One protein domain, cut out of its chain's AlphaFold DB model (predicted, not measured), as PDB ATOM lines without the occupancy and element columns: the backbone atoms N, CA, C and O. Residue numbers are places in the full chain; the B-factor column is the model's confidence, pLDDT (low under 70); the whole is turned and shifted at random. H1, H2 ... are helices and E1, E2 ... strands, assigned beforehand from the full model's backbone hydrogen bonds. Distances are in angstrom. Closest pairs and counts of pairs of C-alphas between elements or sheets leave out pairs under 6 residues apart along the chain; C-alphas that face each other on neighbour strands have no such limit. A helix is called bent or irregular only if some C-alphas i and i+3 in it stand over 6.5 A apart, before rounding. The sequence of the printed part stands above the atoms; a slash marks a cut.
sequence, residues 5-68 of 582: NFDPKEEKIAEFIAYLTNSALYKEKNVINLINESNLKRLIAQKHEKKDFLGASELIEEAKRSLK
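What this domain is: This is residues 5 to 68 of the 582 residues of an uncharacterized protein of Candidatus Methanoperedenaceae archaeon HGW-Methanoperedenaceae-1 (UniProt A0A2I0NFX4). A small strand hairpin, E1 and E2, sits between helix H1 on one side and a hairpin of two helices, H2 and H3, on another; H1 packs on both strands, while H3 packs closely on E1. H2 runs back beside H3 and comes near the strands with its residues 37 to 43, and the tight link between the two helices, residues 50 to 52, lies far from H1 at one end of the longest span. The printed part has 64 residues, with three named helices and two named strands in the order H1, E1, E2, H2, H3; the sheet has the order E1, E2 and is antiparallel, and the class is mostly helix. The whole is compact, with a radius of gyration of the C-alphas of 11.4 A and spans of 32 by 22 by 16 A.

Where its parts are: Strand E1 is residues 24 to 28, 13.0 A from first to last C-alpha, with C-alpha 24 at (323.548, 239.001, 312.316). Strand E2 is residues 31 to 35, 12.5 A long. Helix H1, residues 8 to 20, begins with C-alpha 8 at (311.077, 236.780, 303.789) and is 18.9 A long. H1 is irregular: C-alphas 9 and 12 are 7.9 A apart. Helix H2 is residues 37 to 49, 18.4 A long. Helix H3, residues 53 to 67, is the longest at 20.7 A and ends with C-alpha 67 at (325.351, 234.829, 315.482).

How they stand to each other: E1 and E2 form an antiparallel hairpin, their directions at 148 degrees. N 26 and O 33 are 3.0 A apart and N 33 and O 26 are 2.8 A apart, both within hydrogen-bond range. Residues 5 to 6 make a short antiparallel pairing with residues 32 to 33 of E2. The closest C-alphas of H1 and E2 are those of Pro 8 and Ile 32, 6.1 A apart. The closest C-alphas of E1 and H3 are those of Ala 24 and Ala 63, 4.8 A apart. H2 and H3 form a helical hairpin: they touch, with the closest C-alphas, those of Ile 44 and Ala 56, 5.2 A apart, at a shallow tilt of 14 degrees, opposite ways; H2 touches H3 with residues 44 to 48 alone. H3 also touches H1, with the closest C-alphas, those of Ser 66 and Glu 15, 7.1 A apart, at a steep tilt of 65 degrees, the same way; H3 touches H1 with residues 66 to 67 alone, and H1 touches H3 with residues 15 to 19 alone. H1 and H2 are apart, as are E2 and H3. Each O i to N i+4 pair is within hydrogen-bond range in H2 and H3, and 7 of 9 are in H1.

The domain as a whole: The two C-alphas farthest apart are those of Ile 13 and Lys 51, at 32.6 A. The printed part has no cut, and its four links between named elements are tight. The mean pLDDT of the printed part is 90.2; residues 67 to 68 are under 70.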
ATOM      1  N   ASN A   5     319.635 243.066 301.827       90.62
ATOM      2  CA  ASN A   5     318.208 242.859 302.038       90.62
ATOM      3  C   ASN A   5     317.756 241.584 301.333       90.62
ATOM      4  O   ASN A   5     318.138 241.334 300.188       90.62
ATOM      5  N   PHE A   6     316.914 240.822 302.015       92.25
ATOM      6  CA  PHE A   6     316.328 239.584 301.523       92.25
ATOM      7  C   PHE A   6     314.812 239.623 301.679       92.25
ATOM      8  O   PHE A   6     314.285 240.158 302.667       92.25
ATOM      9  N   ASP A   7     314.112 239.033 300.712       93.12
ATOM     10  CA  ASP A   7     312.683 238.759 300.854       93.12
ATOM     11  C   ASP A   7     312.477 237.736 301.994       93.12
ATOM     12  O   ASP A   7     313.319 236.854 302.177       93.12
ATOM     13  N   PRO A   8     311.378 237.788 302.769       90.38
ATOM     14  CA  PRO A   8     311.077 236.780 303.789       90.38
ATOM     15  C   PRO A   8     311.128 235.333 303.288       90.38
ATOM     16  O   PRO A   8     311.426 234.422 304.054       90.38
ATOM     17  N   LYS A   9     310.849 235.110 302.003       91.12
ATOM     18  CA  LYS A   9     310.954 233.803 301.347       91.12
ATOM     19  C   LYS A   9     312.404 233.303 301.253       91.12
ATOM     20  O   LYS A   9     312.650 232.105 301.270       91.12
ATOM     21  N   GLU A  10     313.374 234.209 301.237       93.62
ATOM     22  CA  GLU A  10     314.808 233.916 301.173       93.62
ATOM     23  C   GLU A  10     315.454 233.757 302.561       93.62
ATOM     24  O   GLU A  10     316.677 233.791 302.676       93.62
ATOM     25  N   GLU A  11     314.673 233.557 303.628       93.00
ATOM     26  CA  GLU A  11     315.189 233.453 305.002       93.00
ATOM     27  C   GLU A  11     316.323 232.431 305.146       93.00
ATOM     28  O   GLU A  11     317.335 232.731 305.770       93.00
ATOM     29  N   LYS A  12     316.217 231.260 304.507       94.06
ATOM     30  CA  LYS A  12     317.273 230.232 304.557       94.06
ATOM     31  C   LYS A  12     318.547 230.632 303.823       94.06
ATOM     32  O   LYS A  12     319.639 230.291 304.270       94.06
ATOM     33  N   ILE A  13     318.417 231.409 302.752       94.50
ATOM     34  CA  ILE A  13     319.559 231.989 302.043       94.50
ATOM     35  C   ILE A  13     320.226 233.041 302.933       94.50
ATOM     36  O   ILE A  13     321.446 233.038 303.082       94.50
ATOM     37  N   ALA A  14     319.430 233.903 303.569       93.19
ATOM     38  CA  ALA A  14     319.922 234.918 304.490       93.19
ATOM     39  C   ALA A  14     320.621 234.292 305.710       93.19
ATOM     40  O   ALA A  14     321.709 234.731 306.070       93.19
ATOM     41  N   GLU A  15     320.046 233.240 306.308       92.62
ATOM     42  CA  GLU A  15     320.654 232.461 307.401       92.62
ATOM     43  C   GLU A  15     322.006 231.888 306.974       92.62
ATOM     44  O   GLU A  15     322.992 232.012 307.703       92.62
ATOM     45  N   PHE A  16     322.074 231.290 305.783       93.94
ATOM     46  CA  PHE A  16     323.303 230.690 305.277       93.94
ATOM     47  C   PHE A  16     324.393 231.734 305.007       93.94
ATOM     48  O   PHE A  16     325.538 231.561 305.426       93.94
ATOM     49  N   ILE A  17     324.040 232.859 304.381       93.19
ATOM     50  CA  ILE A  17     324.981 233.961 304.152       93.19
ATOM     51  C   ILE A  17     325.429 234.572 305.488       93.19
ATOM     52  O   ILE A  17     326.614 234.841 305.659       93.19
ATOM     53  N   ALA A  18     324.530 234.718 306.464       92.31
ATOM     54  CA  ALA A  18     324.877 235.191 307.804       92.31
ATOM     55  C   ALA A  18     325.908 234.301 308.496       92.31
ATOM     56  O   ALA A  18     326.863 234.814 309.090       92.31
ATOM     57  N   TYR A  19     325.755 232.981 308.366       92.25
ATOM     58  CA  TYR A  19     326.757 232.028 308.819       92.25
ATOM     59  C   TYR A  19     328.103 232.269 308.123       92.25
ATOM     60  O   TYR A  19     329.109 232.423 308.818       92.25
ATOM     61  N   LEU A  20     328.123 232.367 306.790       91.88
ATOM     62  CA  LEU A  20     329.350 232.575 306.013       91.88
ATOM     63  C   LEU A  20     330.078 233.883 306.349       91.88
ATOM     64  O   LEU A  20     331.302 233.918 306.294       91.88
ATOM     65  N   THR A  21     329.358 234.952 306.691       92.00
ATOM     66  CA  THR A  21     329.937 236.294 306.879       92.00
ATOM     67  C   THR A  21     330.008 236.742 308.341       92.00
ATOM     68  O   THR A  21     330.160 237.937 308.604       92.00
ATOM     69  N   ASN A  22     329.834 235.825 309.305       90.31
ATOM     70  CA  ASN A  22     329.764 236.133 310.748       90.31
ATOM     71  C   ASN A  22     328.830 237.317 311.059       90.31
ATOM     72  O   ASN A  22     329.134 238.200 311.863       90.31
ATOM     73  N   SER A  23     327.711 237.381 310.345       91.31
ATOM     74  CA  SER A  23     326.787 238.507 310.398       91.31
ATOM     75  C   SER A  23     325.524 238.138 311.162       91.31
ATOM     76  O   SER A  23     325.188 236.968 311.322       91.31
ATOM     77  N   ALA A  24     324.831 239.152 311.662       90.88
ATOM     78  CA  ALA A  24     323.548 239.001 312.316       90.88
ATOM     79  C   ALA A  24     322.402 239.207 311.322       90.88
ATOM     80  O   ALA A  24     322.504 240.019 310.397       90.88
ATOM     81  N   LEU A  25     321.295 238.511 311.563       92.50
ATOM     82  CA  LEU A  25     320.017 238.750 310.906       92.50
ATOM     83  C   LEU A  25     319.094 239.529 311.834       92.50
ATOM     84  O   LEU A  25     319.025 239.245 313.029       92.50
ATOM     85  N   TYR A  26     318.351 240.470 311.264       90.25
ATOM     86  CA  TYR A  26     317.189 241.056 311.921       90.25
ATOM     87  C   TYR A  26     316.082 241.351 310.909       90.25
ATOM     88  O   TYR A  26     316.345 241.572 309.721       90.25
ATOM     89  N   LYS A  27     314.830 241.347 311.364       90.00
ATOM     90  CA  LYS A  27     313.659 241.600 310.521       90.00
ATOM     91  C   LYS A  27     313.129 243.006 310.762       90.00
ATOM     92  O   LYS A  27     312.743 243.363 311.868       90.00
ATOM     93  N   GLU A  28     313.037 243.801 309.699       88.31
ATOM     94  CA  GLU A  28     312.412 245.125 309.744       88.31
ATOM     95  C   GLU A  28     311.446 245.273 308.567       88.31
ATOM     96  O   GLU A  28     311.831 245.103 307.414       88.31
ATOM     97  N   LYS A  29     310.173 245.588 308.850       88.50
ATOM     98  CA  LYS A  29     309.133 245.861 307.834       88.50
ATOM     99  C   LYS A  29     309.008 244.768 306.754       88.50
ATOM    100  O   LYS A  29     308.897 245.080 305.573       88.50
ATOM    101  N   ASN A  30     308.999 243.496 307.162       88.88
ATOM    102  CA  ASN A  30     308.973 242.325 306.269       88.88
ATOM    103  C   ASN A  30     310.183 242.211 305.330       88.88
ATOM    104  O   ASN A  30     310.083 241.575 304.290       88.88
ATOM    105  N   VAL A  31     311.322 242.796 305.688       92.62
ATOM    106  CA  VAL A  31     312.594 242.583 304.999       92.62
ATOM    107  C   VAL A  31     313.566 241.965 305.991       92.62
ATOM    108  O   VAL A  31     313.673 242.413 307.137       92.62
ATOM    109  N   ILE A  32     314.259 240.916 305.558       92.75
ATOM    110  CA  ILE A  32     315.338 240.317 306.335       92.75
ATOM    111  C   ILE A  32     316.608 241.089 306.000       92.75
ATOM    112  O   ILE A  32     317.021 241.156 304.844       92.75
ATOM    113  N   ASN A  33     317.202 241.702 307.015       92.62
ATOM    114  CA  ASN A  33     318.404 242.505 306.882       92.62
ATOM    115  C   ASN A  33     319.585 241.726 307.446       92.62
ATOM    116  O   ASN A  33     319.543 241.247 308.582       92.62
ATOM    117  N   LEU A  34     320.660 241.663 306.669       92.12
ATOM    118  CA  LEU A  34     321.953 241.198 307.136       92.12
ATOM    119  C   LEU A  34     322.783 242.386 307.626       92.12
ATOM    120  O   LEU A  34     322.841 243.422 306.957       92.12
ATOM    121  N   ILE A  35     323.439 242.247 308.777       91.19
ATOM    122  CA  ILE A  35     324.274 243.301 309.359       91.19
ATOM    123  C   ILE A  35     325.503 242.707 310.047       91.19
ATOM    124  O   ILE A  35     325.407 241.752 310.812       91.19
ATOM    125  N   ASN A  36     326.682 243.264 309.779       89.50
ATOM    126  CA  ASN A  36     327.902 242.848 310.470       89.50
ATOM    127  C   ASN A  36     327.914 243.333 311.934       89.50
ATOM    128  O   ASN A  36     327.152 244.220 312.327       89.50
ATOM    129  N   GLU A  37     328.799 242.769 312.756       87.69
ATOM    130  CA  GLU A  37     328.828 243.042 314.198       87.69
ATOM    131  C   GLU A  37     329.074 244.527 314.537       87.69
ATOM    132  O   GLU A  37     328.466 245.072 315.461       87.69
ATOM    133  N   SER A  38     329.943 245.215 313.787       88.38
ATOM    134  CA  SER A  38     330.265 246.626 314.037       88.38
ATOM    135  C   SER A  38     329.079 247.546 313.728       88.38
ATOM    136  O   SER A  38     328.741 248.419 314.534       88.38
ATOM    137  N   ASN A  39     328.388 247.313 312.611       90.19
ATOM    138  CA  ASN A  39     327.176 248.040 312.249       90.19
ATOM    139  C   ASN A  39     326.014 247.699 313.186       90.19
ATOM    140  O   ASN A  39     325.249 248.600 313.528       90.19
ATOM    141  N   LEU A  40     325.914 246.451 313.656       90.56
ATOM    142  CA  LEU A  40     324.922 246.030 314.645       90.56
ATOM    143  C   LEU A  40     325.094 246.813 315.952       90.56
ATOM    144  O   LEU A  40     324.140 247.427 316.427       90.56
ATOM    145  N   LYS A  41     326.319 246.878 316.494       91.81
ATOM    146  CA  LYS A  41     326.633 247.678 317.694       91.81
ATOM    147  C   LYS A  41     326.264 249.147 317.503       91.81
ATOM    148  O   LYS A  41     325.674 249.755 318.394       91.81
ATOM    149  N   ARG A  42     326.557 249.711 316.325       93.81
ATOM    150  CA  ARG A  42     326.193 251.098 316.003       93.81
ATOM    151  C   ARG A  42     324.678 251.295 315.925       93.81
ATOM    152  O   ARG A  42     324.180 252.299 316.419       93.81
ATOM    153  N   LEU A  43     323.945 250.355 315.332       93.00
ATOM    154  CA  LEU A  43     322.486 250.414 315.223       93.00
ATOM    155  C   LEU A  43     321.812 250.306 316.600       93.00
ATOM    156  O   LEU A  43     320.896 251.073 316.894       93.00
ATOM    157  N   ILE A  44     322.318 249.429 317.473       93.69
ATOM    158  CA  ILE A  44     321.894 249.314 318.878       93.69
ATOM    159  C   ILE A  44     322.125 250.640 319.614       93.69
ATOM    160  O   ILE A  44     321.210 251.154 320.258       93.69
ATOM    161  N   ALA A  45     323.315 251.237 319.481       95.56
ATOM    162  CA  ALA A  45     323.626 252.530 320.095       95.56
ATOM    163  C   ALA A  45     322.675 253.640 319.612       95.56
ATOM    164  O   ALA A  45     322.110 254.362 320.429       95.56
ATOM    165  N   GLN A  46     322.400 253.709 318.305       95.25
ATOM    166  CA  GLN A  46     321.450 254.673 317.735       95.25
ATOM    167  C   GLN A  46     320.020 254.486 318.262       95.25
ATOM    168  O   GLN A  46     319.297 255.463 318.466       95.25
ATOM    169  N   LYS A  47     319.589 253.240 318.481       94.94
ATOM    170  CA  LYS A  47     318.285 252.929 319.085       94.94
ATOM    171  C   LYS A  47     318.233 253.380 320.547       94.94
ATOM    172  O   LYS A  47     317.267 254.031 320.943       94.94
ATOM    173  N   HIS A  48     319.300 253.146 321.312       94.94
ATOM    174  CA  HIS A  48     319.433 253.651 322.682       94.94
ATOM    175  C   HIS A  48     319.429 255.183 322.760       94.94
ATOM    176  O   HIS A  48     318.714 255.737 323.593       94.94
ATOM    177  N   GLU A  49     320.153 255.877 321.878       96.69
ATOM    178  CA  GLU A  49     320.157 257.347 321.797       96.69
ATOM    179  C   GLU A  49     318.754 257.909 321.531       96.69
ATOM    180  O   GLU A  49     318.347 258.908 322.126       96.69
ATOM    181  N   LYS A  50     317.970 257.220 320.693       97.25
ATOM    182  CA  LYS A  50     316.564 257.548 320.413       97.25
ATOM    183  C   LYS A  50     315.590 257.116 321.515       97.25
ATOM    184  O   LYS A  50     314.390 257.331 321.361       97.25
ATOM    185  N   LYS A  51     316.078 256.528 322.614       96.56
ATOM    186  CA  LYS A  51     315.276 255.935 323.702       96.56
ATOM    187  C   LYS A  51     314.328 254.815 323.235       96.56
ATOM    188  O   LYS A  51     313.347 254.514 323.911       96.56
ATOM    189  N   ASP A  52     314.634 254.171 322.108       95.69
ATOM    190  CA  ASP A  52     313.933 252.990 321.587       95.69
ATOM    191  C   ASP A  52     314.542 251.711 322.192       95.69
ATOM    192  O   ASP A  52     315.237 250.935 321.532       95.69
ATOM    193  N   PHE A  53     314.343 251.529 323.501       94.81
ATOM    194  CA  PHE A  53     314.918 250.404 324.249       94.81
ATOM    195  C   PHE A  53     314.326 249.055 323.836       94.81
ATOM    196  O   PHE A  53     315.041 248.054 323.827       94.81
ATOM    197  N   LEU A  54     313.035 249.032 323.483       91.88
ATOM    198  CA  LEU A  54     312.363 247.817 323.031       91.88
ATOM    199  C   LEU A  54     312.949 247.356 321.693       91.88
ATOM    200  O   LEU A  54     313.399 246.218 321.606       91.88
ATOM    201  N   GLY A  55     313.069 248.258 320.712       90.94
ATOM    202  CA  GLY A  55     313.676 247.930 319.424       90.94
ATOM    203  C   GLY A  55     315.151 247.530 319.540       90.94
ATOM    204  O   GLY A  55     315.597 246.634 318.830       90.94
ATOM    205  N   ALA A  56     315.914 248.137 320.457       92.62
ATOM    206  CA  ALA A  56     317.285 247.701 320.746       92.62
ATOM    207  C   ALA A  56     317.331 246.275 321.326       92.62
ATOM    208  O   ALA A  56     318.162 245.468 320.910       92.62
ATOM    209  N   SER A  57     316.432 245.950 322.263       91.94
ATOM    210  CA  SER A  57     316.357 244.620 322.876       91.94
ATOM    211  C   SER A  57     315.922 243.545 321.879       91.94
ATOM    212  O   SER A  57     316.499 242.461 321.874       91.94
ATOM    213  N   GLU A  58     314.931 243.835 321.034       89.81
ATOM    214  CA  GLU A  58     314.480 242.932 319.968       89.81
ATOM    215  C   GLU A  58     315.619 242.625 318.993       89.81
ATOM    216  O   GLU A  58     315.896 241.460 318.713       89.81
ATOM    217  N   LEU A  59     316.351 243.660 318.568       89.44
ATOM    218  CA  LEU A  59     317.492 243.527 317.663       89.44
ATOM    219  C   LEU A  59     318.636 242.703 318.278       89.44
ATOM    220  O   LEU A  59     319.264 241.906 317.584       89.44
ATOM    221  N   ILE A  60     318.897 242.853 319.582       89.12
ATOM    222  CA  ILE A  60     319.883 242.033 320.308       89.12
ATOM    223  C   ILE A  60     319.453 240.563 320.350       89.12
ATOM    224  O   ILE A  60     320.276 239.681 320.108       89.12
ATOM    225  N   GLU A  61     318.190 240.285 320.673       87.88
ATOM    226  CA  GLU A  61     317.687 238.911 320.764       87.88
ATOM    227  C   GLU A  61     317.652 238.217 319.398       87.88
ATOM    228  O   GLU A  61     318.013 237.042 319.294       87.88
ATOM    229  N   GLU A  62     317.295 238.936 318.334       84.81
ATOM    230  CA  GLU A  62     317.315 238.405 316.969       84.81
ATOM    231  C   GLU A  62     318.754 238.147 316.492       84.81
ATOM    232  O   GLU A  62     319.074 237.045 316.032       84.81
ATOM    233  N   ALA A  63     319.670 239.085 316.756       82.19
ATOM    234  CA  ALA A  63     321.084 238.910 316.454       82.19
ATOM    235  C   ALA A  63     321.699 237.710 317.193       82.19
ATOM    236  O   ALA A  63     322.409 236.915 316.578       82.19
ATOM    237  N   LYS A  64     321.388 237.516 318.484       82.19
ATOM    238  CA  LYS A  64     321.869 236.361 319.268       82.19
ATOM    239  C   LYS A  64     321.468 235.020 318.654       82.19
ATOM    240  O   LYS A  64     322.269 234.089 318.698       82.19
ATOM    241  N   ARG A  65     320.262 234.918 318.082       77.94
ATOM    242  CA  ARG A  65     319.803 233.694 317.403       77.94
ATOM    243  C   ARG A  65     320.618 233.400 316.143       77.94
ATOM    244  O   ARG A  65     320.897 232.241 315.867       77.94
ATOM    245  N   SER A  66     321.017 234.441 315.415       72.06
ATOM    246  CA  SER A  66     321.750 234.319 314.144       72.06
ATOM    247  C   SER A  66     323.277 234.191 314.276       72.06
ATOM    248  O   SER A  66     323.901 233.539 313.449       72.06
ATOM    249  N   LEU A  67     323.888 234.762 315.322       64.69
ATOM    250  CA  LEU A  67     325.351 234.829 315.482       64.69
ATOM    251  C   LEU A  67     325.989 233.540 316.023       64.69
ATOM    252  O   LEU A  67     327.210 233.404 315.984       64.69
ATOM    253  N   LYS A  68     325.201 232.605 316.569       61.41
ATOM    254  CA  LYS A  68     325.719 231.366 317.174       61.41
ATOM    255  C   LYS A  68     324.866 230.141 316.853       61.41
ATOM    256  O   LYS A  68     324.353 229.502 317.777       61.41
TER     257      LYS A  68